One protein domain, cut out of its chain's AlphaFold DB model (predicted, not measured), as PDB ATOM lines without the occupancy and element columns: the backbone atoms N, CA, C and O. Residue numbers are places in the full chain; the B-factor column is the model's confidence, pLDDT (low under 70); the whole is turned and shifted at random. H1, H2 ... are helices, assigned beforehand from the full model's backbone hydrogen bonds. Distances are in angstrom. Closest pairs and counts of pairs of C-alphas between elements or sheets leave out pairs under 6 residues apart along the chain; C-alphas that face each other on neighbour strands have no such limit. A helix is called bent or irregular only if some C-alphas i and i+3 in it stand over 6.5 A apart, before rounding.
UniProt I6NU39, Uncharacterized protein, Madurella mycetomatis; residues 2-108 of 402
ATOM      1  N   PHE A   2      94.494 123.743 120.257       75.69
ATOM      2  CA  PHE A   2      95.508 124.708 119.799       75.69
ATOM      3  C   PHE A   2      96.931 124.120 119.721       75.69
ATOM      4  O   PHE A   2      97.586 124.230 118.690       75.69
ATOM      5  N   ILE A   3      97.363 123.397 120.761       81.31
ATOM      6  CA  ILE A   3      98.706 122.787 120.844       81.31
ATOM      7  C   ILE A   3      98.969 121.828 119.670       81.31
ATOM      8  O   ILE A   3     100.011 121.895 119.027       81.31
ATOM      9  N   THR A   4      98.001 120.977 119.322       84.19
ATOM     10  CA  THR A   4      98.148 120.021 118.214       84.19
ATOM     11  C   THR A   4      98.206 120.699 116.843       84.19
ATOM     12  O   THR A   4      98.908 120.214 115.957       84.19
ATOM     13  N   LYS A   5      97.521 121.837 116.656       79.19
ATOM     14  CA  LYS A   5      97.635 122.651 115.433       79.19
ATOM     15  C   LYS A   5      98.980 123.375 115.357       79.19
ATOM     16  O   LYS A   5      99.596 123.379 114.296       79.19
ATOM     17  N   PHE A   6      99.464 123.904 116.478       79.50
ATOM     18  CA  PHE A   6     100.759 124.577 116.555       79.50
ATOM     19  C   PHE A   6     101.930 123.630 116.251       79.50
ATOM     20  O   PHE A   6     102.803 123.967 115.458       79.50
ATOM     21  N   VAL A   7     101.916 122.405 116.791       87.56
ATOM     22  CA  VAL A   7     102.942 121.389 116.482       87.56
ATOM     23  C   VAL A   7     102.941 121.030 114.990       87.56
ATOM     24  O   VAL A   7     104.005 120.964 114.372       87.56
ATOM     25  N   LYS A   8     101.759 120.870 114.375       84.19
ATOM     26  CA  LYS A   8     101.639 120.634 112.925       84.19
ATOM     27  C   LYS A   8     102.162 121.812 112.100       84.19
ATOM     28  O   LYS A   8     102.873 121.589 111.123       84.19
ATOM     29  N   PHE A   9     101.852 123.045 112.502       83.62
ATOM     30  CA  PHE A   9     102.372 124.258 111.872       83.62
ATOM     31  C   PHE A   9     103.901 124.319 111.955       83.62
ATOM     32  O   PHE A   9     104.556 124.471 110.929       83.62
ATOM     33  N   SER A  10     104.473 124.118 113.145       85.38
ATOM     34  CA  SER A  10     105.922 124.151 113.361       85.38
ATOM     35  C   SER A  10     106.645 123.091 112.531       85.38
ATOM     36  O   SER A  10     107.665 123.384 111.909       85.38
ATOM     37  N   SER A  11     106.107 121.869 112.472       88.31
ATOM     38  CA  SER A  11     106.669 120.785 111.659       88.31
ATOM     39  C   SER A  11     106.609 121.110 110.161       88.31
ATOM     40  O   SER A  11     107.614 120.974 109.462       88.31
ATOM     41  N   LYS A  12     105.475 121.629 109.673       85.88
ATOM     42  CA  LYS A  12     105.299 122.009 108.263       85.88
ATOM     43  C   LYS A  12     106.186 123.186 107.857       85.88
ATOM     44  O   LYS A  12     106.816 123.140 106.805       85.88
ATOM     45  N   LEU A  13     106.269 124.213 108.702       84.06
ATOM     46  CA  LEU A  13     107.139 125.368 108.492       84.06
ATOM     47  C   LEU A  13     108.607 124.931 108.445       84.06
ATOM     48  O   LEU A  13     109.313 125.285 107.505       84.06
ATOM     49  N   SER A  14     109.038 124.104 109.401       86.44
ATOM     50  CA  SER A  14     110.409 123.577 109.442       86.44
ATOM     51  C   SER A  14     110.735 122.762 108.192       86.44
ATOM     52  O   SER A  14     111.796 122.941 107.606       86.44
ATOM     53  N   PHE A  15     109.806 121.921 107.727       89.44
ATOM     54  CA  PHE A  15     109.981 121.145 106.500       89.44
ATOM     55  C   PHE A  15     110.067 122.032 105.247       89.44
ATOM     56  O   PHE A  15     110.911 121.800 104.384       89.44
ATOM     57  N   ASN A  16     109.239 123.077 105.152       82.56
ATOM     58  CA  ASN A  16     109.270 124.025 104.035       82.56
ATOM     59  C   ASN A  16     110.567 124.844 104.009       82.56
ATOM     60  O   ASN A  16     111.161 125.008 102.943       82.56
ATOM     61  N   ILE A  17     111.026 125.314 105.171       85.81
ATOM     62  CA  ILE A  17     112.310 126.010 105.313       85.81
ATOM     63  C   ILE A  17     113.455 125.070 104.931       85.81
ATOM     64  O   ILE A  17     114.314 125.443 104.137       85.81
ATOM     65  N   LEU A  18     113.437 123.828 105.421       89.50
ATOM     66  CA  LEU A  18     114.450 122.832 105.086       89.50
ATOM     67  C   LEU A  18     114.477 122.543 103.580       89.50
ATOM     68  O   LEU A  18     115.548 122.505 102.980       89.50
ATOM     69  N   LYS A  19     113.308 122.410 102.943       86.69
ATOM     70  CA  LYS A  19     113.203 122.234 101.490       86.69
ATOM     71  C   LYS A  19     113.783 123.432 100.736       86.69
ATOM     72  O   LYS A  19     114.489 123.242  99.750       86.69
ATOM     73  N   TYR A  20     113.510 124.651 101.193       87.62
ATOM     74  CA  TYR A  20     114.083 125.859 100.603       87.62
ATOM     75  C   TYR A  20     115.614 125.867 100.717       87.62
ATOM     76  O   TYR A  20     116.295 126.071  99.716       87.62
ATOM     77  N   ILE A  21     116.154 125.567 101.902       86.06
ATOM     78  CA  ILE A  21     117.602 125.554 102.162       86.06
ATOM     79  C   ILE A  21     118.317 124.454 101.368       86.06
ATOM     80  O   ILE A  21     119.383 124.708 100.821       86.06
ATOM     81  N   ILE A  22     117.753 123.245 101.291       89.75
ATOM     82  CA  ILE A  22     118.408 122.106 100.629       89.75
ATOM     83  C   ILE A  22     118.268 122.176  99.110       89.75
ATOM     84  O   ILE A  22     119.212 121.844  98.401       89.75
ATOM     85  N   PHE A  23     117.102 122.571  98.596       89.44
ATOM     86  CA  PHE A  23     116.835 122.476  97.161       89.44
ATOM     87  C   PHE A  23     116.922 123.819  96.459       89.44
ATOM     88  O   PHE A  23     117.530 123.886  95.408       89.44
ATOM     89  N   ILE A  24     116.334 124.887  96.995       87.00
ATOM     90  CA  ILE A  24     116.188 126.147  96.249       87.00
ATOM     91  C   ILE A  24     117.444 127.010  96.378       87.00
ATOM     92  O   ILE A  24     117.952 127.521  95.379       87.00
ATOM     93  N   LEU A  25     117.967 127.143  97.597       86.94
ATOM     94  CA  LEU A  25     119.118 127.992  97.880       86.94
ATOM     95  C   LEU A  25     120.370 127.604  97.067       86.94
ATOM     96  O   LEU A  25     120.965 128.508  96.484       86.94
ATOM     97  N   PRO A  26     120.754 126.317  96.918       90.06
ATOM     98  CA  PRO A  26     121.944 125.962  96.146       90.06
ATOM     99  C   PRO A  26     121.836 126.349  94.671       90.06
ATOM    100  O   PRO A  26     122.807 126.846  94.109       90.06
ATOM    101  N   PHE A  27     120.659 126.203  94.051       91.50
ATOM    102  CA  PHE A  27     120.465 126.645  92.666       91.50
ATOM    103  C   PHE A  27     120.591 128.160  92.540       91.50
ATOM    104  O   PHE A  27     121.275 128.623  91.634       91.50
ATOM    105  N   ILE A  28     119.990 128.929  93.453       88.62
ATOM    106  CA  ILE A  28     120.118 130.396  93.451       88.62
ATOM    107  C   ILE A  28     121.592 130.800  93.533       88.62
ATOM    108  O   ILE A  28     122.037 131.640  92.752       88.62
ATOM    109  N   LEU A  29     122.351 130.184  94.445       90.81
ATOM    110  CA  LEU A  29     123.776 130.461  94.612       90.81
ATOM    111  C   LEU A  29     124.559 130.129  93.336       90.81
ATOM    112  O   LEU A  29     125.287 130.984  92.838       90.81
ATOM    113  N   ILE A  30     124.353 128.941  92.761       93.75
ATOM    114  CA  ILE A  30     125.033 128.504  91.533       93.75
ATOM    115  C   ILE A  30     124.704 129.432  90.360       93.75
ATOM    116  O   ILE A  30     125.618 129.925  89.700       93.75
ATOM    117  N   PHE A  31     123.423 129.706  90.101       93.56
ATOM    118  CA  PHE A  31     123.015 130.560  88.982       93.56
ATOM    119  C   PHE A  31     123.522 131.991  89.136       93.56
ATOM    120  O   PHE A  31     123.984 132.578  88.160       93.56
ATOM    121  N   LYS A  32     123.498 132.542  90.355       89.19
ATOM    122  CA  LYS A  32     124.047 133.874  90.621       89.19
ATOM    123  C   LYS A  32     125.553 133.911  90.370       89.19
ATOM    124  O   LYS A  32     126.035 134.840  89.733       89.19
ATOM    125  N   SER A  33     126.294 132.900  90.816       92.19
ATOM    126  CA  SER A  33     127.733 132.813  90.555       92.19
ATOM    127  C   SER A  33     128.046 132.675  89.069       92.19
ATOM    128  O   SER A  33     128.938 133.362  88.586       92.19
ATOM    129  N   LEU A  34     127.282 131.867  88.329       93.88
ATOM    130  CA  LEU A  34     127.409 131.764  86.871       93.88
ATOM    131  C   LEU A  34     127.131 133.101  86.179       93.88
ATOM    132  O   LEU A  34     127.890 133.502  85.301       93.88
ATOM    133  N   TYR A  35     126.081 133.807  86.599       92.00
ATOM    134  CA  TYR A  35     125.758 135.136  86.083       92.00
ATOM    135  C   TYR A  35     126.883 136.143  86.349       92.00
ATOM    136  O   TYR A  35     127.235 136.912  85.461       92.00
ATOM    137  N   LEU A  36     127.493 136.118  87.536       88.62
ATOM    138  CA  LEU A  36     128.612 137.003  87.864       88.62
ATOM    139  C   LEU A  36     129.879 136.660  87.069       88.62
ATOM    140  O   LEU A  36     130.568 137.579  86.636       88.62
ATOM    141  N   CYS A  37     130.172 135.379  86.831       90.81
ATOM    142  CA  CYS A  37     131.255 134.978  85.925       90.81
ATOM    143  C   CYS A  37     131.006 135.477  84.499       90.81
ATOM    144  O   CYS A  37     131.909 136.038  83.887       90.81
ATOM    145  N   TRP A  38     129.771 135.334  84.008       93.69
ATOM    146  CA  TRP A  38     129.363 135.826  82.694       93.69
ATOM    147  C   TRP A  38     129.499 137.346  82.582       93.69
ATOM    148  O   TRP A  38     130.097 137.845  81.637       93.69
ATOM    149  N   ASN A  39     128.977 138.089  83.558       90.25
ATOM    150  CA  ASN A  39     128.961 139.551  83.533       90.25
ATOM    151  C   ASN A  39     130.363 140.173  83.603       90.25
ATOM    152  O   ASN A  39     130.568 141.263  83.082       90.25
ATOM    153  N   ASN A  40     131.313 139.502  84.259       85.88
ATOM    154  CA  ASN A  40     132.690 139.982  84.388       85.88
ATOM    155  C   ASN A  40     133.646 139.370  83.349       85.88
ATOM    156  O   ASN A  40     134.822 139.705  83.366       85.88
ATOM    157  N   ASP A  41     133.162 138.470  82.487       92.12
ATOM    158  CA  ASP A  41     133.961 137.711  81.514       92.12
ATOM    159  C   ASP A  41     135.164 136.958  82.131       92.12
ATOM    160  O   ASP A  41     136.241 136.839  81.548       92.12
ATOM    161  N   ILE A  42     134.993 136.429  83.350       91.19
ATOM    162  CA  ILE A  42     136.026 135.664  84.066       91.19
ATOM    163  C   ILE A  42     135.494 134.262  84.379       91.19
ATOM    164  O   ILE A  42     134.697 134.065  85.296       91.19
ATOM    165  N   TRP A  43     136.004 133.263  83.657       93.62
ATOM    166  CA  TRP A  43     135.574 131.857  83.753       93.62
ATOM    167  C   TRP A  43     136.575 130.942  84.469       93.62
ATOM    168  O   TRP A  43     136.689 129.755  84.163       93.62
ATOM    169  N   THR A  44     137.324 131.471  85.438       92.62
ATOM    170  CA  THR A  44     138.254 130.643  86.216       92.62
ATOM    171  C   THR A  44     137.533 129.919  87.353       92.62
ATOM    172  O   THR A  44     136.637 130.470  87.996       92.62
ATOM    173  N   ILE A  45     137.950 128.682  87.647       90.69
ATOM    174  CA  ILE A  45     137.416 127.893  88.772       90.69
ATOM    175  C   ILE A  45     137.619 128.643  90.098       90.69
ATOM    176  O   ILE A  45     136.739 128.639  90.961       90.69
ATOM    177  N   THR A  46     138.749 129.336  90.251       89.56
ATOM    178  CA  THR A  46     139.052 130.161  91.427       89.56
ATOM    179  C   THR A  46     138.068 131.320  91.568       89.56
ATOM    180  O   THR A  46     137.504 131.511  92.640       89.56
ATOM    181  N   TYR A  47     137.793 132.052  90.488       88.81
ATOM    182  CA  TYR A  47     136.828 133.148  90.522       88.81
ATOM    183  C   TYR A  47     135.406 132.641  90.787       88.81
ATOM    184  O   TYR A  47     134.720 133.164  91.662       88.81
ATOM    185  N   PHE A  48     134.985 131.566  90.114       93.19
ATOM    186  CA  PHE A  48     133.675 130.951  90.336       93.19
ATOM    187  C   PHE A  48     133.494 130.465  91.779       93.19
ATOM    188  O   PHE A  48     132.465 130.732  92.392       93.19
ATOM    189  N   SER A  49     134.490 129.778  92.343       91.75
ATOM    190  CA  SER A  49     134.423 129.283  93.724       91.75
ATOM    191  C   SER A  49     134.414 130.420  94.745       91.75
ATOM    192  O   SER A  49     133.610 130.378  95.676       91.75
ATOM    193  N   GLN A  50     135.206 131.477  94.544       91.50
ATOM    194  CA  GLN A  50     135.136 132.676  95.384       91.50
ATOM    195  C   GLN A  50     133.769 133.360  95.277       91.50
ATOM    196  O   GLN A  50     133.191 133.732  96.299       91.50
ATOM    197  N   GLN A  51     133.202 133.468  94.070       90.75
ATOM    198  CA  GLN A  51     131.859 134.015  93.868       90.75
ATOM    199  C   GLN A  51     130.808 133.156  94.573       90.75
ATOM    200  O   GLN A  51     129.968 133.687  95.293       90.75
ATOM    201  N   LEU A  52     130.868 131.835  94.431       91.31
ATOM    202  CA  LEU A  52     129.935 130.908  95.068       91.31
ATOM    203  C   LEU A  52     129.973 131.021  96.590       91.31
ATOM    204  O   LEU A  52     128.924 131.163  97.216       91.31
ATOM    205  N   ILE A  53     131.172 131.024  97.177       89.75
ATOM    206  CA  ILE A  53     131.335 131.119  98.628       89.75
ATOM    207  C   ILE A  53     130.937 132.504  99.148       89.75
ATOM    208  O   ILE A  53     130.201 132.582 100.127       89.75
ATOM    209  N   SER A  54     131.299 133.588  98.454       87.38
ATOM    210  CA  SER A  54     130.914 134.952  98.857       87.38
ATOM    211  C   SER A  54     129.398 135.175  98.867       87.38
ATOM    212  O   SER A  54     128.893 136.024  99.598       87.38
ATOM    213  N   ASN A  55     128.658 134.397  98.074       87.88
ATOM    214  CA  ASN A  55     127.209 134.481  98.004       87.88
ATOM    215  C   ASN A  55     126.500 133.718  99.130       87.88
ATOM    216  O   ASN A  55     125.289 133.892  99.256       87.88
ATOM    217  N   PHE A  56     127.194 132.914  99.950       86.56
ATOM    218  CA  PHE A  56     126.553 132.245 101.082       86.56
ATOM    219  C   PHE A  56     126.000 133.273 102.078       86.56
ATOM    220  O   PHE A  56     126.742 134.147 102.543       86.56
ATOM    221  N   PRO A  57     124.714 133.166 102.451       77.25
ATOM    222  CA  PRO A  57     124.130 134.080 103.419       77.25
ATOM    223  C   PRO A  57     124.814 133.901 104.784       77.25
ATOM    224  O   PRO A  57     125.131 132.778 105.181       77.25
ATOM    225  N   PHE A  58     125.027 135.005 105.505       80.38
ATOM    226  CA  PHE A  58     125.590 135.083 106.866       80.38
ATOM    227  C   PHE A  58     127.073 134.715 107.039       80.38
ATOM    228  O   PHE A  58     127.758 135.357 107.832       80.38
ATOM    229  N   CYS A  59     127.588 133.709 106.328       85.25
ATOM    230  CA  CYS A  59     128.958 133.213 106.500       85.25
ATOM    231  C   CYS A  59     129.863 133.409 105.278       85.25
ATOM    232  O   CYS A  59     131.050 133.101 105.372       85.25
ATOM    233  N   GLY A  60     129.348 133.942 104.163       83.00
ATOM    234  CA  GLY A  60     130.102 134.083 102.916       83.00
ATOM    235  C   GLY A  60     131.415 134.842 103.090       83.00
ATOM    236  O   GLY A  60     132.466 134.317 102.740       83.00
ATOM    237  N   LYS A  61     131.388 136.014 103.740       82.88
ATOM    238  CA  LYS A  61     132.605 136.785 104.041       82.88
ATOM    239  C   LYS A  61     133.620 136.001 104.880       82.88
ATOM    240  O   LYS A  61     134.780 135.906 104.493       82.88
ATOM    241  N   MET A  62     133.178 135.408 105.989       86.62
ATOM    242  CA  MET A  62     134.056 134.658 106.898       86.62
ATOM    243  C   MET A  62     134.696 133.449 106.199       86.62
ATOM    244  O   MET A  62     135.872 133.161 106.399       86.62
ATOM    245  N   LEU A  63     133.927 132.728 105.377       85.88
ATOM    246  CA  LEU A  63     134.435 131.596 104.604       85.88
ATOM    247  C   LEU A  63     135.406 132.056 103.516       85.88
ATOM    248  O   LEU A  63     136.451 131.437 103.343       85.88
ATOM    249  N   SER A  64     135.093 133.149 102.820       85.31
ATOM    250  CA  SER A  64     135.972 133.722 101.804       85.31
ATOM    251  C   SER A  64     137.321 134.155 102.393       85.31
ATOM    252  O   SER A  64     138.363 133.801 101.845       85.31
ATOM    253  N   GLU A  65     137.310 134.844 103.535       85.06
ATOM    254  CA  GLU A  65     138.527 135.267 104.242       85.06
ATOM    255  C   GLU A  65     139.341 134.064 104.747       85.06
ATOM    256  O   GLU A  65     140.554 134.029 104.563       85.06
ATOM    257  N   ASN A  66     138.694 133.038 105.313       90.12
ATOM    258  CA  ASN A  66     139.398 131.866 105.851       90.12
ATOM    259  C   ASN A  66     139.973 130.928 104.780       90.12
ATOM    260  O   ASN A  66     141.005 130.305 105.011       90.12
ATOM    261  N   ILE A  67     139.293 130.767 103.641       89.31
ATOM    262  CA  ILE A  67     139.713 129.814 102.603       89.31
ATOM    263  C   ILE A  67     140.812 130.413 101.724       89.31
ATOM    264  O   ILE A  67     141.744 129.703 101.350       89.31
ATOM    265  N   TRP A  68     140.707 131.701 101.380       88.81
ATOM    266  CA  TRP A  68     141.611 132.324 100.411       88.81
ATOM    267  C   TRP A  68     142.577 133.344 101.013       88.81
ATOM    268  O   TRP A  68     143.633 133.547 100.414       88.81
ATOM    269  N   GLY A  69     142.280 133.939 102.175       87.50
ATOM    270  CA  GLY A  69     143.139 134.946 102.805       87.50
ATOM    271  C   GLY A  69     143.534 136.050 101.820       87.50
ATOM    272  O   GLY A  69     142.674 136.674 101.201       87.50
ATOM    273  N   ASP A  70     144.841 136.221 101.615       82.69
ATOM    274  CA  ASP A  70     145.412 137.225 100.707       82.69
ATOM    275  C   ASP A  70     145.222 136.904  99.210       82.69
ATOM    276  O   ASP A  70     145.428 137.766  98.360       82.69
ATOM    277  N   ASN A  71     144.792 135.687  98.858       84.12
ATOM    278  CA  ASN A  71     144.535 135.272  97.470       84.12
ATOM    279  C   ASN A  71     143.103 135.599  96.998       84.12
ATOM    280  O   ASN A  71     142.564 134.950  96.092       84.12
ATOM    281  N   LEU A  72     142.451 136.571  97.637       84.38
ATOM    282  CA  LEU A  72     141.121 137.046  97.267       84.38
ATOM    283  C   LEU A  72     141.197 137.829  95.949       84.38
ATOM    284  O   LEU A  72     141.834 138.875  95.868       84.38
ATOM    285  N   ILE A  73     140.525 137.330  94.914       86.62
ATOM    286  CA  ILE A  73     140.361 138.037  93.637       86.62
ATOM    287  C   ILE A  73     139.203 139.038  93.754       86.62
ATOM    288  O   ILE A  73     139.211 140.100  93.136       86.62
ATOM    289  N   LEU A  74     138.189 138.695  94.551       82.19
ATOM    290  CA  LEU A  74     137.054 139.566  94.827       82.19
ATOM    291  C   LEU A  74     137.447 140.640  95.842       82.19
ATOM    292  O   LEU A  74     138.056 140.332  96.863       82.19
ATOM    293  N   SER A  75     137.037 141.887  95.612       85.06
ATOM    294  CA  SER A  75     137.173 142.923  96.636       85.06
ATOM    295  C   SER A  75     136.246 142.633  97.823       85.06
ATOM    296  O   SER A  75     135.156 142.072  97.666       85.06
ATOM    297  N   LEU A  76     136.653 143.057  99.021       76.25
ATOM    298  CA  LEU A  76     135.840 142.921 100.236       76.25
ATOM    299  C   LEU A  76     134.469 143.603 100.099       76.25
ATOM    300  O   LEU A  76     133.472 143.084 100.602       76.25
ATOM    301  N   ASP A  77     134.405 144.720  99.374       75.62
ATOM    302  CA  ASP A  77     133.154 145.431  99.096       75.62
ATOM    303  C   ASP A  77     132.230 144.618  98.184       75.62
ATOM    304  O   ASP A  77     131.024 144.541  98.426       75.62
ATOM    305  N   MET A  78     132.790 143.939  97.179       78.38
ATOM    306  CA  MET A  78     132.022 143.079  96.280       78.38
ATOM    307  C   MET A  78     131.493 141.840  97.008       78.38
ATOM    308  O   MET A  78     130.342 141.456  96.810       78.38
ATOM    309  N   ILE A  79     132.282 141.268  97.922       80.94
ATOM    310  CA  ILE A  79     131.837 140.186  98.813       80.94
ATOM    311  C   ILE A  79     130.698 140.669  99.715       80.94
ATOM    312  O   ILE A  79     129.676 139.992  99.831       80.94
ATOM    313  N   HIS A  80     130.835 141.851 100.320       76.62
ATOM    314  CA  HIS A  80     129.805 142.412 101.191       76.62
ATOM    315  C   HIS A  80     128.497 142.687 100.436       76.62
ATOM    316  O   HIS A  80     127.413 142.345 100.915       76.62
ATOM    317  N   TYR A  81     128.590 143.247  99.229       81.00
ATOM    318  CA  TYR A  81     127.441 143.482  98.359       81.00
ATOM    319  C   TYR A  81     126.760 142.172  97.939       81.00
ATOM    320  O   TYR A  81     125.539 142.031  98.063       81.00
ATOM    321  N   ASN A  82     127.549 141.184  97.507       78.94
ATOM    322  CA  ASN A  82     127.062 139.859  97.132       78.94
ATOM    323  C   ASN A  82     126.309 139.186  98.278       78.94
ATOM    324  O   ASN A  82     125.198 138.686  98.065       78.94
ATOM    325  N   GLN A  83     126.876 139.231  99.483       82.56
ATOM    326  CA  GLN A  83     126.268 138.684 100.685       82.56
ATOM    327  C   GLN A  83     124.945 139.393 101.008       82.56
ATOM    328  O   GLN A  83     123.919 138.728 101.139       82.56
ATOM    329  N   LYS A  84     124.931 140.733 101.048       80.94
ATOM    330  CA  LYS A  84     123.730 141.524 101.367       80.94
ATOM    331  C   LYS A  84     122.586 141.268 100.382       80.94
ATOM    332  O   LYS A  84     121.431 141.127 100.778       80.94
ATOM    333  N   PHE A  85     122.895 141.162  99.091       80.50
ATOM    334  CA  PHE A  85     121.895 140.836  98.075       80.50
ATOM    335  C   PHE A  85     121.316 139.428  98.267       80.50
ATOM    336  O   PHE A  85     120.102 139.240  98.183       80.50
ATOM    337  N   THR A  86     122.161 138.433  98.558       83.56
ATOM    338  CA  THR A  86     121.668 137.077  98.833       83.56
ATOM    339  C   THR A  86     120.854 137.024 100.127       83.56
ATOM    340  O   THR A  86     119.832 136.346 100.165       83.56
ATOM    341  N   GLU A  87     121.234 137.778 101.161       82.50
ATOM    342  CA  GLU A  87     120.457 137.907 102.398       82.50
ATOM    343  C   GLU A  87     119.046 138.441 102.131       82.50
ATOM    344  O   GLU A  87     118.086 137.894 102.674       82.50
ATOM    345  N   TYR A  88     118.879 139.426 101.238       84.94
ATOM    346  CA  TYR A  88     117.548 139.899 100.842       84.94
ATOM    347  C   TYR A  88     116.725 138.827 100.120       84.94
ATOM    348  O   TYR A  88     115.545 138.657 100.431       84.94
ATOM    349  N   ILE A  89     117.334 138.072  99.198       82.94
ATOM    350  CA  ILE A  89     116.650 136.970  98.502       82.94
ATOM    351  C   ILE A  89     116.217 135.886  99.492       82.94
ATOM    352  O   ILE A  89     115.087 135.399  99.426       82.94
ATOM    353  N   VAL A  90     117.096 135.529 100.430       84.50
ATOM    354  CA  VAL A  90     116.821 134.523 101.459       84.50
ATOM    355  C   VAL A  90     115.734 135.008 102.412       84.50
ATOM    356  O   VAL A  90     114.788 134.269 102.671       84.50
ATOM    357  N   ALA A  91     115.806 136.252 102.890       84.62
ATOM    358  CA  ALA A  91     114.788 136.838 103.756       84.62
ATOM    359  C   ALA A  91     113.415 136.886 103.064       84.62
ATOM    360  O   ALA A  91     112.411 136.506 103.667       84.62
ATOM    361  N   GLY A  92     113.372 137.275 101.785       82.81
ATOM    362  CA  GLY A  92     112.153 137.251 100.976       82.81
ATOM    363  C   GLY A  92     111.597 135.836 100.785       82.81
ATOM    364  O   GLY A  92     110.406 135.604 100.992       82.81
ATOM    365  N   GLY A  93     112.458 134.865 100.461       82.06
ATOM    366  CA  GLY A  93     112.077 133.459 100.301       82.06
ATOM    367  C   GLY A  93     111.527 132.840 101.589       82.06
ATOM    368  O   GLY A  93     110.455 132.230 101.580       82.06
ATOM    369  N   LEU A  94     112.209 133.059 102.717       82.62
ATOM    370  CA  LEU A  94     111.766 132.610 104.039       82.62
ATOM    371  C   LEU A  94     110.464 133.299 104.465       82.62
ATOM    372  O   LEU A  94     109.564 132.633 104.982       82.62
ATOM    373  N   GLY A  95     110.325 134.600 104.192       82.25
ATOM    374  CA  GLY A  95     109.088 135.350 104.405       82.25
ATOM    375  C   GLY A  95     107.912 134.762 103.620       82.25
ATOM    376  O   GLY A  95     106.830 134.584 104.177       82.25
ATOM    377  N   GLY A  96     108.136 134.358 102.367       79.56
ATOM    378  CA  GLY A  96     107.145 133.649 101.555       79.56
ATOM    379  C   GLY A  96     106.748 132.287 102.139       79.56
ATOM    380  O   GLY A  96     105.557 131.982 102.247       79.56
ATOM    381  N   CYS A  97     107.719 131.479 102.582       80.06
ATOM    382  CA  CYS A  97     107.451 130.204 103.264       80.06
ATOM    383  C   CYS A  97     106.632 130.399 104.548       80.06
ATOM    384  O   CYS A  97     105.704 129.627 104.819       80.06
ATOM    385  N   PHE A  98     106.955 131.434 105.324       79.19
ATOM    386  CA  PHE A  98     106.253 131.783 106.553       79.19
ATOM    387  C   PHE A  98     104.821 132.255 106.277       79.19
ATOM    388  O   PHE A  98     103.877 131.700 106.839       79.19
ATOM    389  N   GLY A  99     104.642 133.197 105.345       79.94
ATOM    390  CA  GLY A  99     103.335 133.719 104.945       79.94
ATOM    391  C   GLY A  99     102.407 132.628 104.411       79.94
ATOM    392  O   GLY A  99     101.258 132.530 104.840       79.94
ATOM    393  N   ARG A 100     102.923 131.727 103.565       81.06
ATOM    394  CA  ARG A 100     102.167 130.559 103.090       81.06
ATOM    395  C   ARG A 100     101.764 129.628 104.233       81.06
ATOM    396  O   ARG A 100     100.626 129.170 104.272       81.06
ATOM    397  N   SER A 101     102.674 129.360 105.168       80.00
ATOM    398  CA  SER A 101     102.394 128.477 106.306       80.00
ATOM    399  C   SER A 101     101.338 129.076 107.244       80.00
ATOM    400  O   SER A 101     100.496 128.344 107.760       80.00
ATOM    401  N   ILE A 102     101.343 130.401 107.440       80.06
ATOM    402  CA  ILE A 102     100.294 131.129 108.171       80.06
ATOM    403  C   ILE A 102      98.965 131.027 107.426       80.06
ATOM    404  O   ILE A 102      97.964 130.643 108.029       80.06
ATOM    405  N   TYR A 103      98.954 131.328 106.126       82.69
ATOM    406  CA  TYR A 103      97.745 131.256 105.308       82.69
ATOM    407  C   TYR A 103      97.097 129.872 105.392       82.69
ATOM    408  O   TYR A 103      95.919 129.774 105.704       82.69
ATOM    409  N   GLU A 104      97.868 128.799 105.217       79.44
ATOM    410  CA  GLU A 104      97.364 127.424 105.304       79.44
ATOM    411  C   GLU A 104      96.893 127.037 106.720       79.44
ATOM    412  O   GLU A 104      96.027 126.177 106.868       79.44
ATOM    413  N   MET A 105      97.438 127.652 107.777       80.25
ATOM    414  CA  MET A 105      96.973 127.433 109.152       80.25
ATOM    415  C   MET A 105      95.626 128.120 109.421       80.25
ATOM    416  O   MET A 105      94.806 127.598 110.183       80.25
ATOM    417  N   PHE A 106      95.410 129.293 108.823       79.88
ATOM    418  CA  PHE A 106      94.224 130.113 109.053       79.88
ATOM    419  C   PHE A 106      93.134 129.962 107.988       79.88
ATOM    420  O   PHE A 106      91.985 130.294 108.267       79.88
ATOM    421  N   SER A 107      93.434 129.407 106.813       80.00
ATOM    422  CA  SER A 107      92.464 129.209 105.730       80.00
ATOM    423  C   SER A 107      91.263 128.367 106.165       80.00
ATOM    424  O   SER A 107      90.148 128.603 105.716       80.00
ATOM    425  N   ASP A 108      91.465 127.430 107.095       71.75
ATOM    426  CA  ASP A 108      90.379 126.635 107.677       71.75
ATOM    427  C   ASP A 108      89.467 127.438 108.620       71.75
ATOM    428  O   ASP A 108      88.299 127.087 108.775       71.75
TER     429      ASP A 108
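What this domain is: This is residues 2 to 108 of the 402 residues of an uncharacterized protein of Madurella mycetomatis (UniProt I6NU39). A long helical hairpin with a small head: H1, bent on its way, and H4 run opposite ways along the length, and the short helices H2 and H3 make the head at one end. In the head, H2 packs on both H1b and residues 79 to 83 of H4. The printed part has 107 residues, all helix by class, with four named helices in the order H1, H2, H3, H4. It is loose, with a radius of gyration of the C-alphas of 17.5 A, and a rod spanning 55 by 25 by 19 A.

How they stand to each other: Start with H1, residues 2 to 40, by its hydrogen bonds one helix but bent: C-alphas 22 and 25 are 6.5 A apart. Its arms, H1a, residues 2 to 22, and H1b, residues 25 to 40, stand at a shallow tilt of 32 degrees, only just short of steep. H4, residues 76 to 106, touches H1a with residues 93 to 105 alone, closest at C-alphas Leu 13 and Ser 101, 6.1 A. H1b and H4 are close but not clearly touching, with closest C-alphas Leu 25 and Val 90 at 7.8 A. H2, residues 45 to 54, touches H1b at a steep tilt of 53 degrees, closest at C-alphas Ser 33 and Leu 52, 5.4 A. H3, residues 60 to 71, is irregular, with C-alphas 67 and 70 9.5 A apart; it forms hairpins with H2 and with H4. H3 is apart from both H1a and H1b. Each O i to N i+4 pair is within hydrogen-bond range in H1a, H1b, H2 and H4, against 6 of 8 in H3.

Where its parts are: Find C-alpha 2 at (95.508, 124.708, 119.799); H1a runs 30.0 A from there, and H1b 22.6 A. H4 runs 44.4 A to C-alpha 106 at (94.224, 130.113, 109.053).

The domain as a whole: The farthest C-alphas, Asp 70 and Asp 108, are 56.5 A apart. The printed part has no cut, its three links are tight, and no printed residue is under 70 in pLDDT.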